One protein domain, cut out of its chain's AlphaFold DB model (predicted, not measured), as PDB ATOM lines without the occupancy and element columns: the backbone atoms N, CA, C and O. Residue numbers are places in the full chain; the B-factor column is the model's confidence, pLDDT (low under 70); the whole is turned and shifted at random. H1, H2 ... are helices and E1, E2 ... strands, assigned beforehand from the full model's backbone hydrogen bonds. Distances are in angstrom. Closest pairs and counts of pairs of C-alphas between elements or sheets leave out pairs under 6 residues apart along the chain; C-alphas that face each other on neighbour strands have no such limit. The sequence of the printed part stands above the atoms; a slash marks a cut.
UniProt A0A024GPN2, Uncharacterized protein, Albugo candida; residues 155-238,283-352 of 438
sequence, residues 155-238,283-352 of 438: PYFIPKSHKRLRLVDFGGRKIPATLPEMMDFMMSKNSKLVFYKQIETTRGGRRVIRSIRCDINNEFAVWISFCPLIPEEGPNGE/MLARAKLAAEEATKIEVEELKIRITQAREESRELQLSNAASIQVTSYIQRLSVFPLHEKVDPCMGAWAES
ATOM      1  N   PRO A 155      50.070  99.409  89.922       44.94
ATOM      2  CA  PRO A 155      51.086 100.355  89.436       44.94
ATOM      3  C   PRO A 155      52.246  99.704  88.654       44.94
ATOM      4  O   PRO A 155      53.061 100.411  88.066       44.94
ATOM      5  N   TYR A 156      52.334  98.368  88.612       50.50
ATOM      6  CA  TYR A 156      53.474  97.647  88.015       50.50
ATOM      7  C   TYR A 156      53.200  97.014  86.648       50.50
ATOM      8  O   TYR A 156      54.142  96.663  85.940       50.50
ATOM      9  N   PHE A 157      51.934  96.867  86.256       50.91
ATOM     10  CA  PHE A 157      51.552  96.247  84.989       50.91
ATOM     11  C   PHE A 157      50.808  97.250  84.129       50.91
ATOM     12  O   PHE A 157      49.678  97.630  84.423       50.91
ATOM     13  N   ILE A 158      51.443  97.656  83.034       65.69
ATOM     14  CA  ILE A 158      50.838  98.592  82.095       65.69
ATOM     15  C   ILE A 158      49.986  97.769  81.118       65.69
ATOM     16  O   ILE A 158      50.553  96.922  80.409       65.69
ATOM     17  N   PRO A 159      48.652  97.977  81.063       54.25
ATOM     18  CA  PRO A 159      47.814  97.330  80.062       54.25
ATOM     19  C   PRO A 159      48.301  97.722  78.674       54.25
ATOM     20  O   PRO A 159      48.491  98.907  78.377       54.25
ATOM     21  N   LYS A 160      48.495  96.739  77.792       65.31
ATOM     22  CA  LYS A 160      48.681  97.059  76.381       65.31
ATOM     23  C   LYS A 160      47.364  97.622  75.855       65.31
ATOM     24  O   LYS A 160      46.332  96.961  75.884       65.31
ATOM     25  N   SER A 161      47.398  98.868  75.383       48.03
ATOM     26  CA  SER A 161      46.236  99.473  74.739       48.03
ATOM     27  C   SER A 161      45.865  98.657  73.505       48.03
ATOM     28  O   SER A 161      46.724  98.443  72.648       48.03
ATOM     29  N   HIS A 162      44.582  98.323  73.364       47.44
ATOM     30  CA  HIS A 162      43.956  97.848  72.127       47.44
ATOM     31  C   HIS A 162      43.930  98.976  71.075       47.44
ATOM     32  O   HIS A 162      42.901  99.291  70.479       47.44
ATOM     33  N   LYS A 163      45.055  99.657  70.836       41.88
ATOM     34  CA  LYS A 163      45.174 100.471  69.636       41.88
ATOM     35  C   LYS A 163      45.098  99.467  68.498       41.88
ATOM     36  O   LYS A 163      46.031  98.696  68.293       41.88
ATOM     37  N   ARG A 164      43.966  99.470  67.780       40.62
ATOM     38  CA  ARG A 164      43.911  99.072  66.374       40.62
ATOM     39  C   ARG A 164      44.973  99.915  65.684       40.62
ATOM     40  O   ARG A 164      44.678 100.984  65.152       40.62
ATOM     41  N   LEU A 165      46.227  99.480  65.749       36.59
ATOM     42  CA  LEU A 165      47.184  99.857  64.746       36.59
ATOM     43  C   LEU A 165      46.488  99.373  63.482       36.59
ATOM     44  O   LEU A 165      46.251  98.174  63.323       36.59
ATOM     45  N   ARG A 166      46.015 100.315  62.662       34.41
ATOM     46  CA  ARG A 166      45.712 100.031  61.269       34.41
ATOM     47  C   ARG A 166      47.059  99.612  60.683       34.41
ATOM     48  O   ARG A 166      47.752 100.427  60.090       34.41
ATOM     49  N   LEU A 167      47.480  98.375  60.953       38.53
ATOM     50  CA  LEU A 167      48.375  97.660  60.075       38.53
ATOM     51  C   LEU A 167      47.540  97.569  58.811       38.53
ATOM     52  O   LEU A 167      46.560  96.829  58.753       38.53
ATOM     53  N   VAL A 168      47.801  98.501  57.905       30.56
ATOM     54  CA  VAL A 168      47.174  98.535  56.599       30.56
ATOM     55  C   VAL A 168      47.541  97.206  55.955       30.56
ATOM     56  O   VAL A 168      48.689  96.981  55.584       30.56
ATOM     57  N   ASP A 169      46.568  96.304  55.918       34.59
ATOM     58  CA  ASP A 169      46.624  95.103  55.109       34.59
ATOM     59  C   ASP A 169      46.635  95.553  53.646       34.59
ATOM     60  O   ASP A 169      45.615  95.959  53.096       34.59
ATOM     61  N   PHE A 170      47.808  95.458  53.031       31.41
ATOM     62  CA  PHE A 170      47.948  95.022  51.649       31.41
ATOM     63  C   PHE A 170      49.112  94.024  51.600       31.41
ATOM     64  O   PHE A 170      50.273  94.392  51.479       31.41
ATOM     65  N   GLY A 171      48.791  92.738  51.764       41.84
ATOM     66  CA  GLY A 171      49.593  91.611  51.267       41.84
ATOM     67  C   GLY A 171      50.950  91.296  51.915       41.84
ATOM     68  O   GLY A 171      51.506  90.254  51.585       41.84
ATOM     69  N   GLY A 172      51.476  92.107  52.837       47.00
ATOM     70  CA  GLY A 172      52.788  91.901  53.470       47.00
ATOM     71  C   GLY A 172      52.708  91.919  54.994       47.00
ATOM     72  O   GLY A 172      52.704  92.980  55.614       47.00
ATOM     73  N   ARG A 173      52.634  90.746  55.636       56.84
ATOM     74  CA  ARG A 173      52.667  90.670  57.105       56.84
ATOM     75  C   ARG A 173      54.091  90.906  57.595       56.84
ATOM     76  O   ARG A 173      54.924  90.010  57.490       56.84
ATOM     77  N   LYS A 174      54.339  92.079  58.185       65.12
ATOM     78  CA  LYS A 174      55.563  92.343  58.949       65.12
ATOM     79  C   LYS A 174      55.680  91.300  60.060       65.12
ATOM     80  O   LYS A 174      54.784  91.179  60.901       65.12
ATOM     81  N   ILE A 175      56.750  90.517  60.027       69.31
ATOM     82  CA  ILE A 175      56.998  89.483  61.028       69.31
ATOM     83  C   ILE A 175      57.452  90.205  62.308       69.31
ATOM     84  O   ILE A 175      58.393  90.996  62.246       69.31
ATOM     85  N   PRO A 176      56.779  90.004  63.452       79.25
ATOM     86  CA  PRO A 176      57.107  90.710  64.691       79.25
ATOM     87  C   PRO A 176      58.549  90.423  65.133       79.25
ATOM     88  O   PRO A 176      58.969  89.268  65.217       79.25
ATOM     89  N   ALA A 177      59.298  91.480  65.431       81.69
ATOM     90  CA  ALA A 177      60.714  91.448  65.791       81.69
ATOM     91  C   ALA A 177      60.989  91.863  67.245       81.69
ATOM     92  O   ALA A 177      62.131  91.832  67.696       81.69
ATOM     93  N   THR A 178      59.957  92.221  68.009       87.00
ATOM     94  CA  THR A 178      60.068  92.542  69.441       87.00
ATOM     95  C   THR A 178      58.957  91.858  70.235       87.00
ATOM     96  O   THR A 178      57.867  91.637  69.708       87.00
ATOM     97  N   LEU A 179      59.180  91.552  71.521       87.62
ATOM     98  CA  LEU A 179      58.137  90.963  72.378       87.62
ATOM     99  C   LEU A 179      56.822  91.779  72.372       87.62
ATOM    100  O   LEU A 179      55.760  91.171  72.231       87.62
ATOM    101  N   PRO A 180      56.842  93.128  72.448       88.81
ATOM    102  CA  PRO A 180      55.639  93.937  72.270       88.81
ATOM    103  C   PRO A 180      54.893  93.675  70.957       88.81
ATOM    104  O   PRO A 180      53.671  93.556  71.001       88.81
ATOM    105  N   GLU A 181      55.595  93.561  69.825       87.56
ATOM    106  CA  GLU A 181      54.982  93.245  68.526       87.56
ATOM    107  C   GLU A 181      54.435  91.809  68.489       87.56
ATOM    108  O   GLU A 181      53.379  91.566  67.909       87.56
ATOM    109  N   MET A 182      55.101  90.848  69.148       88.06
ATOM    110  CA  MET A 182      54.602  89.470  69.268       88.06
ATOM    111  C   MET A 182      53.286  89.413  70.058       88.06
ATOM    112  O   MET A 182      52.367  88.688  69.674       88.06
ATOM    113  N   MET A 183      53.176  90.196  71.138       89.25
ATOM    114  CA  MET A 183      51.942  90.335  71.922       89.25
ATOM    115  C   MET A 183      50.828  90.965  71.077       89.25
ATOM    116  O   MET A 183      49.714  90.447  71.048       89.25
ATOM    117  N   ASP A 184      51.135  92.043  70.348       87.12
ATOM    118  CA  ASP A 184      50.170  92.734  69.486       87.12
ATOM    119  C   ASP A 184      49.684  91.814  68.347       87.12
ATOM    120  O   ASP A 184      48.487  91.756  68.058       87.12
ATOM    121  N   PHE A 185      50.582  91.004  67.770       86.00
ATOM    122  CA  PHE A 185      50.224  89.968  66.802       86.00
ATOM    123  C   PHE A 185      49.253  88.942  67.399       86.00
ATOM    124  O   PHE A 185      48.231  88.641  66.779       86.00
ATOM    125  N   MET A 186      49.507  88.441  68.611       87.12
ATOM    126  CA  MET A 186      48.597  87.490  69.264       87.12
ATOM    127  C   MET A 186      47.226  88.097  69.569       87.12
ATOM    128  O   MET A 186      46.212  87.459  69.288       87.12
ATOM    129  N   MET A 187      47.173  89.343  70.048       85.88
ATOM    130  CA  MET A 187      45.907  90.059  70.268       85.88
ATOM    131  C   MET A 187      45.147  90.321  68.960       85.88
ATOM    132  O   MET A 187      43.918  90.326  68.948       85.88
ATOM    133  N   SER A 188      45.854  90.496  67.834       84.62
ATOM    134  CA  SER A 188      45.218  90.620  66.512       84.62
ATOM    135  C   SER A 188      44.575  89.311  66.038       84.62
ATOM    136  O   SER A 188      43.576  89.334  65.321       84.62
ATOM    137  N   LYS A 189      45.140  88.164  66.439       82.19
ATOM    138  CA  LYS A 189      44.630  86.828  66.102       82.19
ATOM    139  C   LYS A 189      43.506  86.377  67.015       82.19
ATOM    140  O   LYS A 189      42.608  85.678  66.557       82.19
ATOM    141  N   ASN A 190      43.557  86.770  68.279       80.88
ATOM    142  CA  ASN A 190      42.539  86.448  69.258       80.88
ATOM    143  C   ASN A 190      42.234  87.685  70.107       80.88
ATOM    144  O   ASN A 190      42.989  88.036  71.011       80.88
ATOM    145  N   SER A 191      41.082  88.304  69.840       80.94
ATOM    146  CA  SER A 191      40.616  89.508  70.536       80.94
ATOM    147  C   SER A 191      40.258  89.278  72.006       80.94
ATOM    148  O   SER A 191      39.932  90.230  72.706       80.94
ATOM    149  N   LYS A 192      40.254  88.023  72.468       83.69
ATOM    150  CA  LYS A 192      39.989  87.653  73.862       83.69
ATOM    151  C   LYS A 192      41.264  87.552  74.704       83.69
ATOM    152  O   LYS A 192      41.172  87.274  75.897       83.69
ATOM    153  N   LEU A 193      42.437  87.729  74.089       86.75
ATOM    154  CA  LEU A 193      43.712  87.824  74.791       86.75
ATOM    155  C   LEU A 193      43.976  89.281  75.151       86.75
ATOM    156  O   LEU A 193      44.005  90.141  74.271       86.75
ATOM    157  N   VAL A 194      44.239  89.547  76.425       89.62
ATOM    158  CA  VAL A 194      44.661  90.871  76.890       89.62
ATOM    159  C   VAL A 194      46.005  90.733  77.574       89.62
ATOM    160  O   VAL A 194      46.146  89.998  78.547       89.62
ATOM    161  N   PHE A 195      47.013  91.433  77.064       90.06
ATOM    162  CA  PHE A 195      48.342  91.388  77.650       90.06
ATOM    163  C   PHE A 195      48.669  92.625  78.487       90.06
ATOM    164  O   PHE A 195      48.359  93.766  78.142       90.06
ATOM    165  N   TYR A 196      49.430  92.384  79.541       88.75
ATOM    166  CA  TYR A 196      50.008  93.368  80.432       88.75
ATOM    167  C   TYR A 196      51.507  93.096  80.535       88.75
ATOM    168  O   TYR A 196      51.938  91.941  80.576       88.75
ATOM    169  N   LYS A 197      52.315  94.155  80.592       89.38
ATOM    170  CA  LYS A 197      53.771  94.041  80.755       89.38
ATOM    171  C   LYS A 197      54.249  94.774  81.999       89.38
ATOM    172  O   LYS A 197      53.791  95.886  82.267       89.38
ATOM    173  N   GLN A 198      55.197  94.163  82.702       84.19
ATOM    174  CA  GLN A 198      55.960  94.785  83.776       84.19
ATOM    175  C   GLN A 198      57.327  95.195  83.232       84.19
ATOM    176  O   GLN A 198      58.112  94.353  82.785       84.19
ATOM    177  N   ILE A 199      57.584  96.502  83.242       82.19
ATOM    178  CA  ILE A 199      58.805  97.103  82.703       82.19
ATOM    179  C   ILE A 199      59.663  97.594  83.862       82.19
ATOM    180  O   ILE A 199      59.156  98.219  84.791       82.19
ATOM    181  N   GLU A 200      60.961  97.360  83.760       75.31
ATOM    182  CA  GLU A 200      61.976  97.915  84.645       75.31
ATOM    183  C   GLU A 200      63.000  98.697  83.824       75.31
ATOM    184  O   GLU A 200      63.270  98.385  82.662       75.31
ATOM    185  N   THR A 201      63.577  99.731  84.426       75.75
ATOM    186  CA  THR A 201      64.678 100.480  83.822       75.75
ATOM    187  C   THR A 201      65.979  99.974  84.426       75.75
ATOM    188  O   THR A 201      66.176 100.025  85.639       75.75
ATOM    189  N   THR A 202      66.867  99.453  83.585       72.88
ATOM    190  CA  THR A 202      68.198  99.003  84.016       72.88
ATOM    191  C   THR A 202      69.064 100.181  84.473       72.88
ATOM    192  O   THR A 202      68.811 101.328  84.106       72.88
ATOM    193  N   ARG A 203      70.152  99.906  85.210       61.53
ATOM    194  CA  ARG A 203      71.132 100.935  85.628       61.53
ATOM    195  C   ARG A 203      71.719 101.738  84.454       61.53
ATOM    196  O   ARG A 203      72.134 102.870  84.654       61.53
ATOM    197  N   GLY A 204      71.726 101.174  83.243       66.81
ATOM    198  CA  GLY A 204      72.163 101.839  82.010       66.81
ATOM    199  C   GLY A 204      71.061 102.599  81.258       66.81
ATOM    200  O   GLY A 204      71.235 102.881  80.078       66.81
ATOM    201  N   GLY A 205      69.904 102.855  81.877       70.75
ATOM    202  CA  GLY A 205      68.797 103.617  81.284       70.75
ATOM    203  C   GLY A 205      67.939 102.854  80.264       70.75
ATOM    204  O   GLY A 205      66.912 103.368  79.829       70.75
ATOM    205  N   ARG A 206      68.303 101.616  79.899       75.06
ATOM    206  CA  ARG A 206      67.518 100.790  78.964       75.06
ATOM    207  C   ARG A 206      66.286 100.204  79.645       75.06
ATOM    208  O   ARG A 206      66.398  99.663  80.751       75.06
ATOM    209  N   ARG A 207      65.144 100.252  78.955       78.56
ATOM    210  CA  ARG A 207      63.881  99.638  79.388       78.56
ATOM    211  C   ARG A 207      63.865  98.154  79.044       78.56
ATOM    212  O   ARG A 207      64.091  97.765  77.896       78.56
ATOM    213  N   VAL A 208      63.579  97.329  80.039       79.56
ATOM    214  CA  VAL A 208      63.526  95.872  79.917       79.56
ATOM    215  C   VAL A 208      62.226  95.337  80.504       79.56
ATOM    216  O   VAL A 208      61.666  95.891  81.446       79.56
ATOM    217  N   ILE A 209      61.721  94.256  79.932       85.75
ATOM    218  CA  ILE A 209      60.511  93.558  80.342       85.75
ATOM    219  C   ILE A 209      60.930  92.435  81.289       85.75
ATOM    220  O   ILE A 209      61.645  91.509  80.897       85.75
ATOM    221  N   ARG A 210      60.468  92.521  82.539       80.75
ATOM    222  CA  ARG A 210      60.722  91.513  83.577       80.75
ATOM    223  C   ARG A 210      59.717  90.377  83.533       80.75
ATOM    224  O   ARG A 210      60.073  89.208  83.688       80.75
ATOM    225  N   SER A 211      58.454  90.721  83.335       84.69
ATOM    226  CA  SER A 211      57.369  89.755  83.321       84.69
ATOM    227  C   SER A 211      56.217  90.236  82.445       84.69
ATOM    228  O   SER A 211      56.076  91.430  82.150       84.69
ATOM    229  N   ILE A 212      55.395  89.286  82.010       92.06
ATOM    230  CA  ILE A 212      54.124  89.555  81.344       92.06
ATOM    231  C   ILE A 212      53.002  88.797  82.041       92.06
ATOM    232  O   ILE A 212      53.190  87.689  82.550       92.06
ATOM    233  N   ARG A 213      51.820  89.405  82.011       91.38
ATOM    234  CA  ARG A 213      50.555  88.788  82.388       91.38
ATOM    235  C   ARG A 213      49.658  88.780  81.157       91.38
ATOM    236  O   ARG A 213      49.561  89.786  80.461       91.38
ATOM    237  N   CYS A 214      49.021  87.655  80.879       91.81
ATOM    238  CA  CYS A 214      48.057  87.514  79.799       91.81
ATOM    239  C   CYS A 214      46.742  87.003  80.368       91.81
ATOM    240  O   CYS A 214      46.701  85.903  80.913       91.81
ATOM    241  N   ASP A 215      45.686  87.791  80.224       90.94
ATOM    242  CA  ASP A 215      44.335  87.395  80.586       90.94
ATOM    243  C   ASP A 215      43.686  86.748  79.358       90.94
ATOM    244  O   ASP A 215      43.706  87.307  78.258       90.94
ATOM    245  N   ILE A 216      43.162  85.538  79.542       89.00
ATOM    246  CA  ILE A 216      42.649  84.686  78.470       89.00
ATOM    247  C   ILE A 216      41.158  84.462  78.702       89.00
ATOM    248  O   ILE A 216      40.756  83.897  79.721       89.00
ATOM    249  N   ASN A 217      40.338  84.912  77.748       81.56
ATOM    250  CA  ASN A 217      38.881  84.724  77.734       81.56
ATOM    251  C   ASN A 217      38.145  85.246  78.981       81.56
ATOM    252  O   ASN A 217      37.019  84.834  79.235       81.56
ATOM    253  N   ASN A 218      38.762  86.141  79.759       81.38
ATOM    254  CA  ASN A 218      38.287  86.553  81.083       81.38
ATOM    255  C   ASN A 218      38.039  85.382  82.063       81.38
ATOM    256  O   ASN A 218      37.311  85.542  83.039       81.38
ATOM    257  N   GLU A 219      38.641  84.214  81.835       82.19
ATOM    258  CA  GLU A 219      38.483  83.053  82.720       82.19
ATOM    259  C   GLU A 219      39.707  82.873  83.619       82.19
ATOM    260  O   GLU A 219      39.593  82.622  84.823       82.19
ATOM    261  N   PHE A 220      40.900  83.025  83.047       89.19
ATOM    262  CA  PHE A 220      42.151  82.805  83.757       89.19
ATOM    263  C   PHE A 220      43.277  83.690  83.219       89.19
ATOM    264  O   PHE A 220      43.227  84.198  82.099       89.19
ATOM    265  N   ALA A 221      44.297  83.879  84.049       91.50
ATOM    266  CA  ALA A 221      45.463  84.699  83.789       91.50
ATOM    267  C   ALA A 221      46.734  83.841  83.792       91.50
ATOM    268  O   ALA A 221      46.966  83.025  84.688       91.50
ATOM    269  N   VAL A 222      47.590  84.052  82.797       92.50
ATOM    270  CA  VAL A 222      48.896  83.404  82.659       92.50
ATOM    271  C   VAL A 222      49.986  84.413  82.981       92.50
ATOM    272  O   VAL A 222      50.060  85.478  82.369       92.50
ATOM    273  N   TRP A 223      50.858  84.058  83.916       91.56
ATOM    274  CA  TRP A 223      51.999  84.863  84.331       91.56
ATOM    275  C   TRP A 223      53.289  84.221  83.849       91.56
ATOM    276  O   TRP A 223      53.514  83.028  84.066       91.56
ATOM    277  N   ILE A 224      54.146  85.018  83.217       90.44
ATOM    278  CA  ILE A 224      55.428  84.576  82.669       90.44
ATOM    279  C   ILE A 224      56.522  85.518  83.157       90.44
ATOM    280  O   ILE A 224      56.403  86.734  83.010       90.44
ATOM    281  N   SER A 225      57.596  84.956  83.712       82.38
ATOM    282  CA  SER A 225      58.798  85.698  84.099       82.38
ATOM    283  C   SER A 225      59.969  85.384  83.175       82.38
ATOM    284  O   SER A 225      60.150  84.235  82.751       82.38
ATOM    285  N   PHE A 226      60.792  86.399  82.916       79.06
ATOM    286  CA  PHE A 226      61.959  86.286  82.049       79.06
ATOM    287  C   PHE A 226      63.263  86.405  82.833       79.06
ATOM    288  O   PHE A 226      63.410  87.280  83.686       79.06
ATOM    289  N   CYS A 227      64.209  85.522  82.532       71.06
ATOM    290  CA  CYS A 227      65.578  85.603  83.013       71.06
ATOM    291  C   CYS A 227      66.524  85.058  81.928       71.06
ATOM    292  O   CYS A 227      66.430  83.872  81.602       71.06
ATOM    293  N   PRO A 228      67.430  85.889  81.382       70.94
ATOM    294  CA  PRO A 228      67.594  87.327  81.648       70.94
ATOM    295  C   PRO A 228      66.412  88.192  81.143       70.94
ATOM    296  O   PRO A 228      65.505  87.705  80.471       70.94
ATOM    297  N   LEU A 229      66.379  89.474  81.533       78.00
ATOM    298  CA  LEU A 229      65.291  90.411  81.196       78.00
ATOM    299  C   LEU A 229      65.284  90.725  79.688       78.00
ATOM    300  O   LEU A 229      66.342  90.834  79.070       78.00
ATOM    301  N   ILE A 230      64.100  90.911  79.097       80.25
ATOM    302  CA  ILE A 230      63.961  91.119  77.644       80.25
ATOM    303  C   ILE A 230      64.019  92.615  77.312       80.25
ATOM    304  O   ILE A 230      63.209  93.363  77.853       80.25
ATOM    305  N   PRO A 231      64.898  93.091  76.418       82.88
ATOM    306  CA  PRO A 231      64.892  94.494  76.009       82.88
ATOM    307  C   PRO A 231      63.603  94.861  75.262       82.88
ATOM    308  O   PRO A 231      63.118  94.105  74.422       82.88
ATOM    309  N   GLU A 232      63.042  96.037  75.550       82.06
ATOM    310  CA  GLU A 232      61.821  96.493  74.868       82.06
ATOM    311  C   GLU A 232      62.063  96.782  73.376       82.06
ATOM    312  O   GLU A 232      61.173  96.553  72.557       82.06
ATOM    313  N   GLU A 233      63.274  97.222  73.029       77.62
ATOM    314  CA  GLU A 233      63.695  97.591  71.668       77.62
ATOM    315  C   GLU A 233      64.030  96.382  70.773       77.62
ATOM    316  O   GLU A 233      64.329  96.558  69.595       77.62
ATOM    317  N   GLY A 234      63.937  95.154  71.298       76.44
ATOM    318  CA  GLY A 234      64.208  93.921  70.556       76.44
ATOM    319  C   GLY A 234      65.487  93.202  70.994       76.44
ATOM    320  O   GLY A 234      66.097  93.560  72.004       76.44
ATOM    321  N   PRO A 235      65.886  92.136  70.282       74.31
ATOM    322  CA  PRO A 235      67.043  91.342  70.656       74.31
ATOM    323  C   PRO A 235      68.313  92.189  70.615       74.31
ATOM    324  O   PRO A 235      68.616  92.835  69.614       74.31
ATOM    325  N   ASN A 236      69.075  92.162  71.713       62.22
ATOM    326  CA  ASN A 236      70.419  92.722  71.728       62.22
ATOM    327  C   ASN A 236      71.227  91.924  70.706       62.22
ATOM    328  O   ASN A 236      71.432  90.724  70.889       62.22
ATOM    329  N   GLY A 237      71.635  92.573  69.620       52.12
ATOM    330  CA  GLY A 237      72.497  91.965  68.623       52.12
ATOM    331  C   GLY A 237      73.858  91.647  69.228       52.12
ATOM    332  O   GLY A 237      74.791  92.422  69.065       52.12
ATOM    333  N   GLU A 238      74.005  90.488  69.872       42.72
ATOM    334  CA  GLU A 238      75.301  89.848  70.143       42.72
ATOM    335  C   GLU A 238      75.957  89.373  68.831       42.72
ATOM    336  O   GLU A 238      76.426  88.251  68.686       42.72
ATOM    337  N   MET A 283      70.193 106.782  13.234       66.69
ATOM    338  CA  MET A 283      69.091 105.965  13.764       66.69
ATOM    339  C   MET A 283      69.588 104.668  14.409       66.69
ATOM    340  O   MET A 283      69.097 104.301  15.469       66.69
ATOM    341  N   LEU A 284      70.586 103.998  13.824       71.12
ATOM    342  CA  LEU A 284      71.219 102.820  14.428       71.12
ATOM    343  C   LEU A 284      71.972 103.168  15.720       71.12
ATOM    344  O   LEU A 284      71.925 102.394  16.670       71.12
ATOM    345  N   ALA A 285      72.633 104.325  15.784       77.88
ATOM    346  CA  ALA A 285      73.287 104.806  16.998       77.88
ATOM    347  C   ALA A 285      72.265 105.137  18.097       77.88
ATOM    348  O   ALA A 285      72.447 104.723  19.237       77.88
ATOM    349  N   ARG A 286      71.150 105.794  17.750       73.75
ATOM    350  CA  ARG A 286      70.038 106.051  18.681       73.75
ATOM    351  C   ARG A 286      69.372 104.765  19.160       73.75
ATOM    352  O   ARG A 286      69.071 104.662  20.338       73.75
ATOM    353  N   ALA A 287      69.190 103.777  18.285       65.81
ATOM    354  CA  ALA A 287      68.658 102.470  18.668       65.81
ATOM    355  C   ALA A 287      69.612 101.711  19.605       65.81
ATOM    356  O   ALA A 287      69.153 101.075  20.545       65.81
ATOM    357  N   LYS A 288      70.933 101.808  19.391       73.94
ATOM    358  CA  LYS A 288      71.934 101.243  20.308       73.94
ATOM    359  C   LYS A 288      71.930 101.934  21.671       73.94
ATOM    360  O   LYS A 288      71.937 101.236  22.673       73.94
ATOM    361  N   LEU A 289      71.864 103.266  21.706       79.19
ATOM    362  CA  LEU A 289      71.764 104.025  22.958       79.19
ATOM    363  C   LEU A 289      70.456 103.723  23.699       79.19
ATOM    364  O   LEU A 289      70.485 103.526  24.905       79.19
ATOM    365  N   ALA A 290      69.334 103.604  22.985       68.69
ATOM    366  CA  ALA A 290      68.054 103.211  23.575       68.69
ATOM    367  C   ALA A 290      68.069 101.762  24.101       68.69
ATOM    368  O   ALA A 290      67.471 101.484  25.134       68.69
ATOM    369  N   ALA A 291      68.769 100.841  23.426       68.06
ATOM    370  CA  ALA A 291      68.955  99.474  23.913       68.06
ATOM    371  C   ALA A 291      69.863  99.425  25.155       68.06
ATOM    372  O   ALA A 291      69.559  98.711  26.105       68.06
ATOM    373  N   GLU A 292      70.940 100.214  25.183       79.06
ATOM    374  CA  GLU A 292      71.818 100.345  26.351       79.06
ATOM    375  C   GLU A 292      71.069 100.968  27.543       79.06
ATOM    376  O   GLU A 292      71.145 100.459  28.661       79.06
ATOM    377  N   GLU A 293      70.257 101.998  27.300       79.19
ATOM    378  CA  GLU A 293      69.385 102.617  28.301       79.19
ATOM    379  C   GLU A 293      68.330 101.634  28.834       79.19
ATOM    380  O   GLU A 293      68.165 101.529  30.048       79.19
ATOM    381  N   ALA A 294      67.695 100.836  27.967       70.94
ATOM    382  CA  ALA A 294      66.756  99.790  28.379       70.94
ATOM    383  C   ALA A 294      67.425  98.734  29.279       70.94
ATOM    384  O   ALA A 294      66.905  98.419  30.347       70.94
ATOM    385  N   THR A 295      68.625  98.258  28.919       82.69
ATOM    386  CA  THR A 295      69.374  97.312  29.770       82.69
ATOM    387  C   THR A 295      69.813  97.932  31.096       82.69
ATOM    388  O   THR A 295      69.860  97.250  32.119       82.69
ATOM    389  N   LYS A 296      70.105  99.238  31.120       90.38
ATOM    390  CA  LYS A 296      70.450  99.955  32.351       90.38
ATOM    391  C   LYS A 296      69.249 100.056  33.295       90.38
ATOM    392  O   LYS A 296      69.424  99.832  34.491       90.38
ATOM    393  N   ILE A 297      68.057 100.332  32.763       85.25
ATOM    394  CA  ILE A 297      66.805 100.366  33.533       85.25
ATOM    395  C   ILE A 297      66.511  98.985  34.137       85.25
ATOM    396  O   ILE A 297      66.244  98.892  35.332       85.25
ATOM    397  N   GLU A 298      66.648  97.905  33.362       81.62
ATOM    398  CA  GLU A 298      66.463  96.531  33.861       81.62
ATOM    399  C   GLU A 298      67.471  96.169  34.967       81.62
ATOM    400  O   GLU A 298      67.115  95.555  35.976       81.62
ATOM    401  N   VAL A 299      68.735  96.583  34.827       86.06
ATOM    402  CA  VAL A 299      69.770  96.379  35.853       86.06
ATOM    403  C   VAL A 299      69.484  97.192  37.120       86.06
ATOM    404  O   VAL A 299      69.728  96.703  38.225       86.06
ATOM    405  N   GLU A 300      68.982  98.422  36.998       88.06
ATOM    406  CA  GLU A 300      68.567  99.238  38.145       88.06
ATOM    407  C   GLU A 300      67.348  98.637  38.859       88.06
ATOM    408  O   GLU A 300      67.359  98.530  40.086       88.06
ATOM    409  N   GLU A 301      66.358  98.134  38.120       89.56
ATOM    410  CA  GLU A 301      65.210  97.428  38.697       89.56
ATOM    411  C   GLU A 301      65.639  96.145  39.430       89.56
ATOM    412  O   GLU A 301      65.211  95.885  40.560       89.56
ATOM    413  N   LEU A 302      66.547  95.360  38.843       82.69
ATOM    414  CA  LEU A 302      67.115  94.175  39.490       82.69
ATOM    415  C   LEU A 302      67.878  94.526  40.772       82.69
ATOM    416  O   LEU A 302      67.755  93.806  41.765       82.69
ATOM    417  N   LYS A 303      68.631  95.634  40.798       87.19
ATOM    418  CA  LYS A 303      69.307  96.107  42.020       87.19
ATOM    419  C   LYS A 303      68.306  96.420  43.126       87.19
ATOM    420  O   LYS A 303      68.530  95.974  44.248       87.19
ATOM    421  N   ILE A 304      67.210  97.110  42.801       91.25
ATOM    422  CA  ILE A 304      66.137  97.430  43.756       91.25
ATOM    423  C   ILE A 304      65.522  96.143  44.325       91.25
ATOM    424  O   ILE A 304      65.387  96.003  45.542       91.25
ATOM    425  N   ARG A 305      65.220  95.155  43.471       86.19
ATOM    426  CA  ARG A 305      64.682  93.857  43.916       86.19
ATOM    427  C   ARG A 305      65.666  93.089  44.804       86.19
ATOM    428  O   ARG A 305      65.260  92.498  45.800       86.19
ATOM    429  N   ILE A 306      66.964  93.114  44.488       85.00
ATOM    430  CA  ILE A 306      68.007  92.473  45.307       85.00
ATOM    431  C   ILE A 306      68.144  93.168  46.666       85.00
ATOM    432  O   ILE A 306      68.301  92.487  47.681       85.00
ATOM    433  N   THR A 307      68.101  94.503  46.715       86.38
ATOM    434  CA  THR A 307      68.141  95.237  47.988       86.38
ATOM    435  C   THR A 307      66.915  94.936  48.837       86.38
ATOM    436  O   THR A 307      67.079  94.620  50.012       86.38
ATOM    437  N   GLN A 308      65.726  94.901  48.230       85.81
ATOM    438  CA  GLN A 308      64.489  94.549  48.922       85.81
ATOM    439  C   GLN A 308      64.538  93.118  49.480       85.81
ATOM    440  O   GLN A 308      64.302  92.909  50.666       85.81
ATOM    441  N   ALA A 309      64.958  92.134  48.678       82.62
ATOM    442  CA  ALA A 309      65.090  90.748  49.135       82.62
ATOM    443  C   ALA A 309      66.109  90.591  50.286       82.62
ATOM    444  O   ALA A 309      65.925  89.779  51.197       82.62
ATOM    445  N   ARG A 310      67.195  91.380  50.277       83.56
ATOM    446  CA  ARG A 310      68.177  91.408  51.376       83.56
ATOM    447  C   ARG A 310      67.603  92.019  52.650       83.56
ATOM    448  O   ARG A 310      67.933  91.547  53.738       83.56
ATOM    449  N   GLU A 311      66.782  93.055  52.531       84.12
ATOM    450  CA  GLU A 311      66.102  93.681  53.666       84.12
ATOM    451  C   GLU A 311      65.074  92.733  54.284       84.12
ATOM    452  O   GLU A 311      65.154  92.474  55.483       84.12
ATOM    453  N   GLU A 312      64.225  92.101  53.473       82.38
ATOM    454  CA  GLU A 312      63.259  91.089  53.922       82.38
ATOM    455  C   GLU A 312      63.953  89.910  54.630       82.38
ATOM    456  O   GLU A 312      63.530  89.464  55.701       82.38
ATOM    457  N   SER A 313      65.085  89.441  54.090       81.50
ATOM    458  CA  SER A 313      65.890  88.401  54.741       81.50
ATOM    459  C   SER A 313      66.467  88.857  56.085       81.50
ATOM    460  O   SER A 313      66.571  88.042  57.007       81.50
ATOM    461  N   ARG A 314      66.874  90.125  56.214       82.69
ATOM    462  CA  ARG A 314      67.400  90.683  57.469       82.69
ATOM    463  C   ARG A 314      66.292  90.813  58.513       82.69
ATOM    464  O   ARG A 314      66.500  90.434  59.664       82.69
ATOM    465  N   GLU A 315      65.111  91.285  58.119       81.81
ATOM    466  CA  GLU A 315      63.941  91.378  59.000       81.81
ATOM    467  C   GLU A 315      63.517  90.004  59.531       81.81
ATOM    468  O   GLU A 315      63.299  89.835  60.734       81.81
ATOM    469  N   LEU A 316      63.489  88.988  58.664       82.31
ATOM    470  CA  LEU A 316      63.196  87.612  59.061       82.31
ATOM    471  C   LEU A 316      64.220  87.070  60.073       82.31
ATOM    472  O   LEU A 316      63.852  86.374  61.023       82.31
ATOM    473  N   GLN A 317      65.509  87.373  59.895       82.88
ATOM    474  CA  GLN A 317      66.551  86.968  60.844       82.88
ATOM    475  C   GLN A 317      66.371  87.633  62.212       82.88
ATOM    476  O   GLN A 317      66.444  86.941  63.228       82.88
ATOM    477  N   LEU A 318      66.075  88.936  62.243       81.69
ATOM    478  CA  LEU A 318      65.811  89.668  63.484       81.69
ATOM    479  C   LEU A 318      64.581  89.123  64.211       81.69
ATOM    480  O   LEU A 318      64.634  88.894  65.417       81.69
ATOM    481  N   SER A 319      63.501  88.835  63.483       80.44
ATOM    482  CA  SER A 319      62.301  88.228  64.064       80.44
ATOM    483  C   SER A 319      62.563  86.840  64.654       80.44
ATOM    484  O   SER A 319      62.125  86.528  65.769       80.44
ATOM    485  N   ASN A 320      63.344  86.015  63.953       83.56
ATOM    486  CA  ASN A 320      63.751  84.711  64.465       83.56
ATOM    487  C   ASN A 320      64.609  84.848  65.729       83.56
ATOM    488  O   ASN A 320      64.371  84.129  66.700       83.56
ATOM    489  N   ALA A 321      65.571  85.773  65.742       84.62
ATOM    490  CA  ALA A 321      66.419  86.030  66.903       84.62
ATOM    491  C   ALA A 321      65.599  86.513  68.107       84.62
ATOM    492  O   ALA A 321      65.770  85.998  69.210       84.62
ATOM    493  N   ALA A 322      64.655  87.431  67.891       83.62
ATOM    494  CA  ALA A 322      63.750  87.921  68.924       83.62
ATOM    495  C   ALA A 322      62.908  86.790  69.516       83.62
ATOM    496  O   ALA A 322      62.814  86.643  70.733       83.62
ATOM    497  N   SER A 323      62.341  85.944  68.659       84.31
ATOM    498  CA  SER A 323      61.500  84.834  69.099       84.31
ATOM    499  C   SER A 323      62.294  83.783  69.878       84.31
ATOM    500  O   SER A 323      61.824  83.276  70.900       84.31
ATOM    501  N   ILE A 324      63.525  83.487  69.449       84.56
ATOM    502  CA  ILE A 324      64.445  82.603  70.180       84.56
ATOM    503  C   ILE A 324      64.843  83.232  71.521       84.56
ATOM    504  O   ILE A 324      64.854  82.542  72.538       84.56
ATOM    505  N   GLN A 325      65.122  84.536  71.563       84.62
ATOM    506  CA  GLN A 325      65.456  85.240  72.800       84.62
ATOM    507  C   GLN A 325      64.294  85.182  73.797       84.62
ATOM    508  O   GLN A 325      64.472  84.742  74.928       84.62
ATOM    509  N   VAL A 326      63.082  85.550  73.369       84.44
ATOM    510  CA  VAL A 326      61.882  85.499  74.213       84.44
ATOM    511  C   VAL A 326      61.696  84.097  74.775       84.44
ATOM    512  O   VAL A 326      61.533  83.928  75.978       84.44
ATOM    513  N   THR A 327      61.736  83.079  73.918       81.50
ATOM    514  CA  THR A 327      61.435  81.701  74.317       81.50
ATOM    515  C   THR A 327      62.527  81.100  75.195       81.50
ATOM    516  O   THR A 327      62.208  80.454  76.196       81.50
ATOM    517  N   SER A 328      63.804  81.336  74.892       78.50
ATOM    518  CA  SER A 328      64.920  80.897  75.737       78.50
ATOM    519  C   SER A 328      64.870  81.553  77.117       78.50
ATOM    520  O   SER A 328      65.025  80.846  78.112       78.50
ATOM    521  N   TYR A 329      64.531  82.843  77.189       82.06
ATOM    522  CA  TYR A 329      64.532  83.611  78.435       82.06
ATOM    523  C   TYR A 329      63.288  83.384  79.299       82.06
ATOM    524  O   TYR A 329      63.280  83.812  80.451       82.06
ATOM    525  N   ILE A 330      62.240  82.697  78.815       83.12
ATOM    526  CA  ILE A 330      61.133  82.267  79.689       83.12
ATOM    527  C   ILE A 330      61.695  81.335  80.761       83.12
ATOM    528  O   ILE A 330      62.010  80.171  80.481       83.12
ATOM    529  N   GLN A 331      61.748  81.842  81.990       77.00
ATOM    530  CA  GLN A 331      62.267  81.129  83.148       77.00
ATOM    531  C   GLN A 331      61.163  80.326  83.831       77.00
ATOM    532  O   GLN A 331      61.336  79.145  84.135       77.00
ATOM    533  N   ARG A 332      60.014  80.965  84.073       81.25
ATOM    534  CA  ARG A 332      58.903  80.356  84.800       81.25
ATOM    535  C   ARG A 332      57.563  80.842  84.271       81.25
ATOM    536  O   ARG A 332      57.430  81.965  83.788       81.25
ATOM    537  N   LEU A 333      56.584  79.951  84.377       87.50
ATOM    538  CA  LEU A 333      55.193  80.187  84.034       87.50
ATOM    539  C   LEU A 333      54.295  79.631  85.143       87.50
ATOM    540  O   LEU A 333      54.540  78.518  85.632       87.50
ATOM    541  N   SER A 334      53.256  80.390  85.487       85.62
ATOM    542  CA  SER A 334      52.152  79.966  86.356       85.62
ATOM    543  C   SER A 334      50.813  80.467  85.815       85.62
ATOM    544  O   SER A 334      50.743  81.517  85.177       85.62
ATOM    545  N   VAL A 335      49.757  79.698  86.059       91.81
ATOM    546  CA  VAL A 335      48.386  79.969  85.617       91.81
ATOM    547  C   VAL A 335      47.499  80.124  86.845       91.81
ATOM    548  O   VAL A 335      47.604  79.337  87.784       91.81
ATOM    549  N   PHE A 336      46.624  81.125  86.821       89.94
ATOM    550  CA  PHE A 336      45.736  81.484  87.925       89.94
ATOM    551  C   PHE A 336      44.328  81.779  87.397       89.94
ATOM    552  O   PHE A 336      44.205  82.246  86.267       89.94
ATOM    553  N   PRO A 337      43.262  81.585  88.184       88.88
ATOM    554  CA  PRO A 337      41.958  82.155  87.876       88.88
ATOM    555  C   PRO A 337      42.029  83.687  87.849       88.88
ATOM    556  O   PRO A 337      42.820  84.294  88.571       88.88
ATOM    557  N   LEU A 338      41.172  84.322  87.044       83.06
ATOM    558  CA  LEU A 338      41.243  85.768  86.794       83.06
ATOM    559  C   LEU A 338      41.159  86.628  88.072       83.06
ATOM    560  O   LEU A 338      41.839  87.649  88.181       83.06
ATOM    561  N   HIS A 339      40.328  86.219  89.032       80.88
ATOM    562  CA  HIS A 339      40.046  86.977  90.257       80.88
ATOM    563  C   HIS A 339      40.929  86.582  91.451       80.88
ATOM    564  O   HIS A 339      40.724  87.082  92.558       80.88
ATOM    565  N   GLU A 340      41.909  85.692  91.261       80.00
ATOM    566  CA  GLU A 340      42.833  85.336  92.335       80.00
ATOM    567  C   GLU A 340      43.794  86.502  92.615       80.00
ATOM    568  O   GLU A 340      44.493  86.990  91.723       80.00
ATOM    569  N   LYS A 341      43.837  86.960  93.874       76.19
ATOM    570  CA  LYS A 341      44.798  87.973  94.323       76.19
ATOM    571  C   LYS A 341      46.192  87.342  94.381       76.19
ATOM    572  O   LYS A 341      46.550  86.706  95.371       76.19
ATOM    573  N   VAL A 342      46.958  87.509  93.306       71.00
ATOM    574  CA  VAL A 342      48.372  87.122  93.225       71.00
ATOM    575  C   VAL A 342      49.229  88.324  93.598       71.00
ATOM    576  O   VAL A 342      49.044  89.405  93.038       71.00
ATOM    577  N   ASP A 343      50.171  88.136  94.523       66.12
ATOM    578  CA  ASP A 343      51.178  89.155  94.826       66.12
ATOM    579  C   ASP A 343      51.989  89.467  93.548       66.12
ATOM    580  O   ASP A 343      52.626  88.557  92.999       66.12
ATOM    581  N   PRO A 344      51.987  90.722  93.054       60.81
ATOM    582  CA  PRO A 344      52.731  91.123  91.861       60.81
ATOM    583  C   PRO A 344      54.235  90.836  91.939       60.81
ATOM    584  O   PRO A 344      54.860  90.615  90.901       60.81
ATOM    585  N   CYS A 345      54.816  90.824  93.142       55.44
ATOM    586  CA  CYS A 345      56.229  90.510  93.354       55.44
ATOM    587  C   CYS A 345      56.527  89.024  93.122       55.44
ATOM    588  O   CYS A 345      57.599  88.675  92.623       55.44
ATOM    589  N   MET A 346      55.564  88.157  93.443       62.69
ATOM    590  CA  MET A 346      55.679  86.717  93.242       62.69
ATOM    591  C   MET A 346      55.286  86.317  91.819       62.69
ATOM    592  O   MET A 346      56.010  85.550  91.191       62.69
ATOM    593  N   GLY A 347      54.187  86.842  91.267       71.62
ATOM    594  CA  GLY A 347      53.774  86.620  89.874       71.62
ATOM    595  C   GLY A 347      53.885  85.154  89.422       71.62
ATOM    596  O   GLY A 347      53.230  84.269  89.968       71.62
ATOM    597  N   ALA A 348      54.769  84.867  88.455       73.50
ATOM    598  CA  ALA A 348      55.019  83.512  87.937       73.50
ATOM    599  C   ALA A 348      55.651  82.526  88.954       73.50
ATOM    600  O   ALA A 348      55.739  81.324  88.692       73.50
ATOM    601  N   TRP A 349      56.116  83.011  90.104       71.06
ATOM    602  CA  TRP A 349      56.664  82.210  91.201       71.06
ATOM    603  C   TRP A 349      55.616  81.788  92.221       71.06
ATOM    604  O   TRP A 349      55.849  80.817  92.938       71.06
ATOM    605  N   ALA A 350      54.460  82.454  92.243       73.00
ATOM    606  CA  ALA A 350      53.334  82.021  93.050       73.00
ATOM    607  C   ALA A 350      52.702  80.738  92.486       73.00
ATOM    608  O   ALA A 350      52.871  80.370  91.312       73.00
ATOM    609  N   GLU A 351      51.953  80.066  93.350       75.31
ATOM    610  CA  GLU A 351      51.126  78.912  93.023       75.31
ATOM    611  C   GLU A 351      49.668  79.266  93.288       75.31
ATOM    612  O   GLU A 351      49.360  79.945  94.269       75.31
ATOM    613  N   SER A 352      48.774  78.839  92.395       79.19
ATOM    614  CA  SER A 352      47.345  79.081  92.575       79.19
ATOM    615  C   SER A 352      46.825  78.316  93.788       79.19
ATOM    616  O   SER A 352      47.239  77.187  94.047       79.19
TER     617      SER A 352
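Overview. This is residues 155 to 238 and 283 to 352 of the 438 residues of an uncharacterized protein of Albugo candida (UniProt A0A024GPN2). Picture a small head with one very long arm: the head is a twisted sheet of four strands with the short helix H1 packed beside E1, and the arm is the long helix H2, whose residues 283 to 311 stick out free. At its other end H2 reaches the head and passes directly into E4, an edge strand of the sheet. The printed part has 154 residues, with two named helices and four named strands in the order H1, E1, E2, E3, H2, E4; the sheet runs E1, E2, E3, E4, antiparallel throughout, and the class is mixed, helices and strands. The whole is extended, with a radius of gyration of the C-alphas of 23.1 A and spans of 86 by 34 by 23 A, the length made by the arm.

Along the chain. Start at Pro 155; residues 155 to 178 hold no named element. Find C-alpha 179 at (58.137, 90.963, 72.378), where H1, residues 179 to 189, begins; it is 15.5 A long. Next come E1, residues 193 to 201, 26.1 A; E2, residues 207 to 216, 26.0 A; and E3, residues 220 to 231, 26.7 A. Beyond the cut, find C-alpha 283 at (69.091, 105.965, 13.764); from there H2, residues 283 to 329, runs 68.6 A. E4, residues 330 to 337, follows for 20.8 A and ends at C-alpha 337, (41.958, 82.155, 87.876).

Arrangement. Begin with the twisted sheet, where E1, E2 and E3 form a meander, each strand the antiparallel neighbour of the one before. In the hairpin of E1 and E2, look for N 196 and O 213, 2.8 A apart; in that of E2 and E3, for N 214 and O 222, 2.8 A. E3 and E4 are antiparallel too, with N 223 and O 334 at 2.8 A. E2 bends by 59 degrees at residue 210 and E3 by 99 degrees at residue 228. H1 is on the sheet, only just at the sheet's level with a height of 3.8 A; its closest C-alphas to E1 are those of Met 187 and Leu 193, 5.5 A. H2 only grazes the sheet, with residues 322 to 329; its closest C-alphas to E3 are those of Tyr 329 and Cys 227, 5.1 A. H2 only just touches H1, with residues 322 to 326 alone and 3 pairs of C-alphas within 8 A; the closest are those of Leu 179 and Val 326, 6.9 A, and the lines are about perpendicular at 84 degrees. E1 and E4 are apart. In H1 and H2 every O i to N i+4 pair is within hydrogen-bond range.

Size, cuts and confidence. The C-alphas farthest apart, those of Met 283 and Ser 352, are 86.1 A from each other. Without the stretches that stand free, residues 166 to 173 and 283 to 311, the body spans 43 by 34 by 23 A. Residues 239 to 282 are not printed, and C-alphas 238 and 283 are 59.0 A apart across this cut. The links that are printed whole are tight. The mean pLDDT of the printed part is 76.1; look for values under 70 in 34 residues, among them 155 to 175 and 343 to 346.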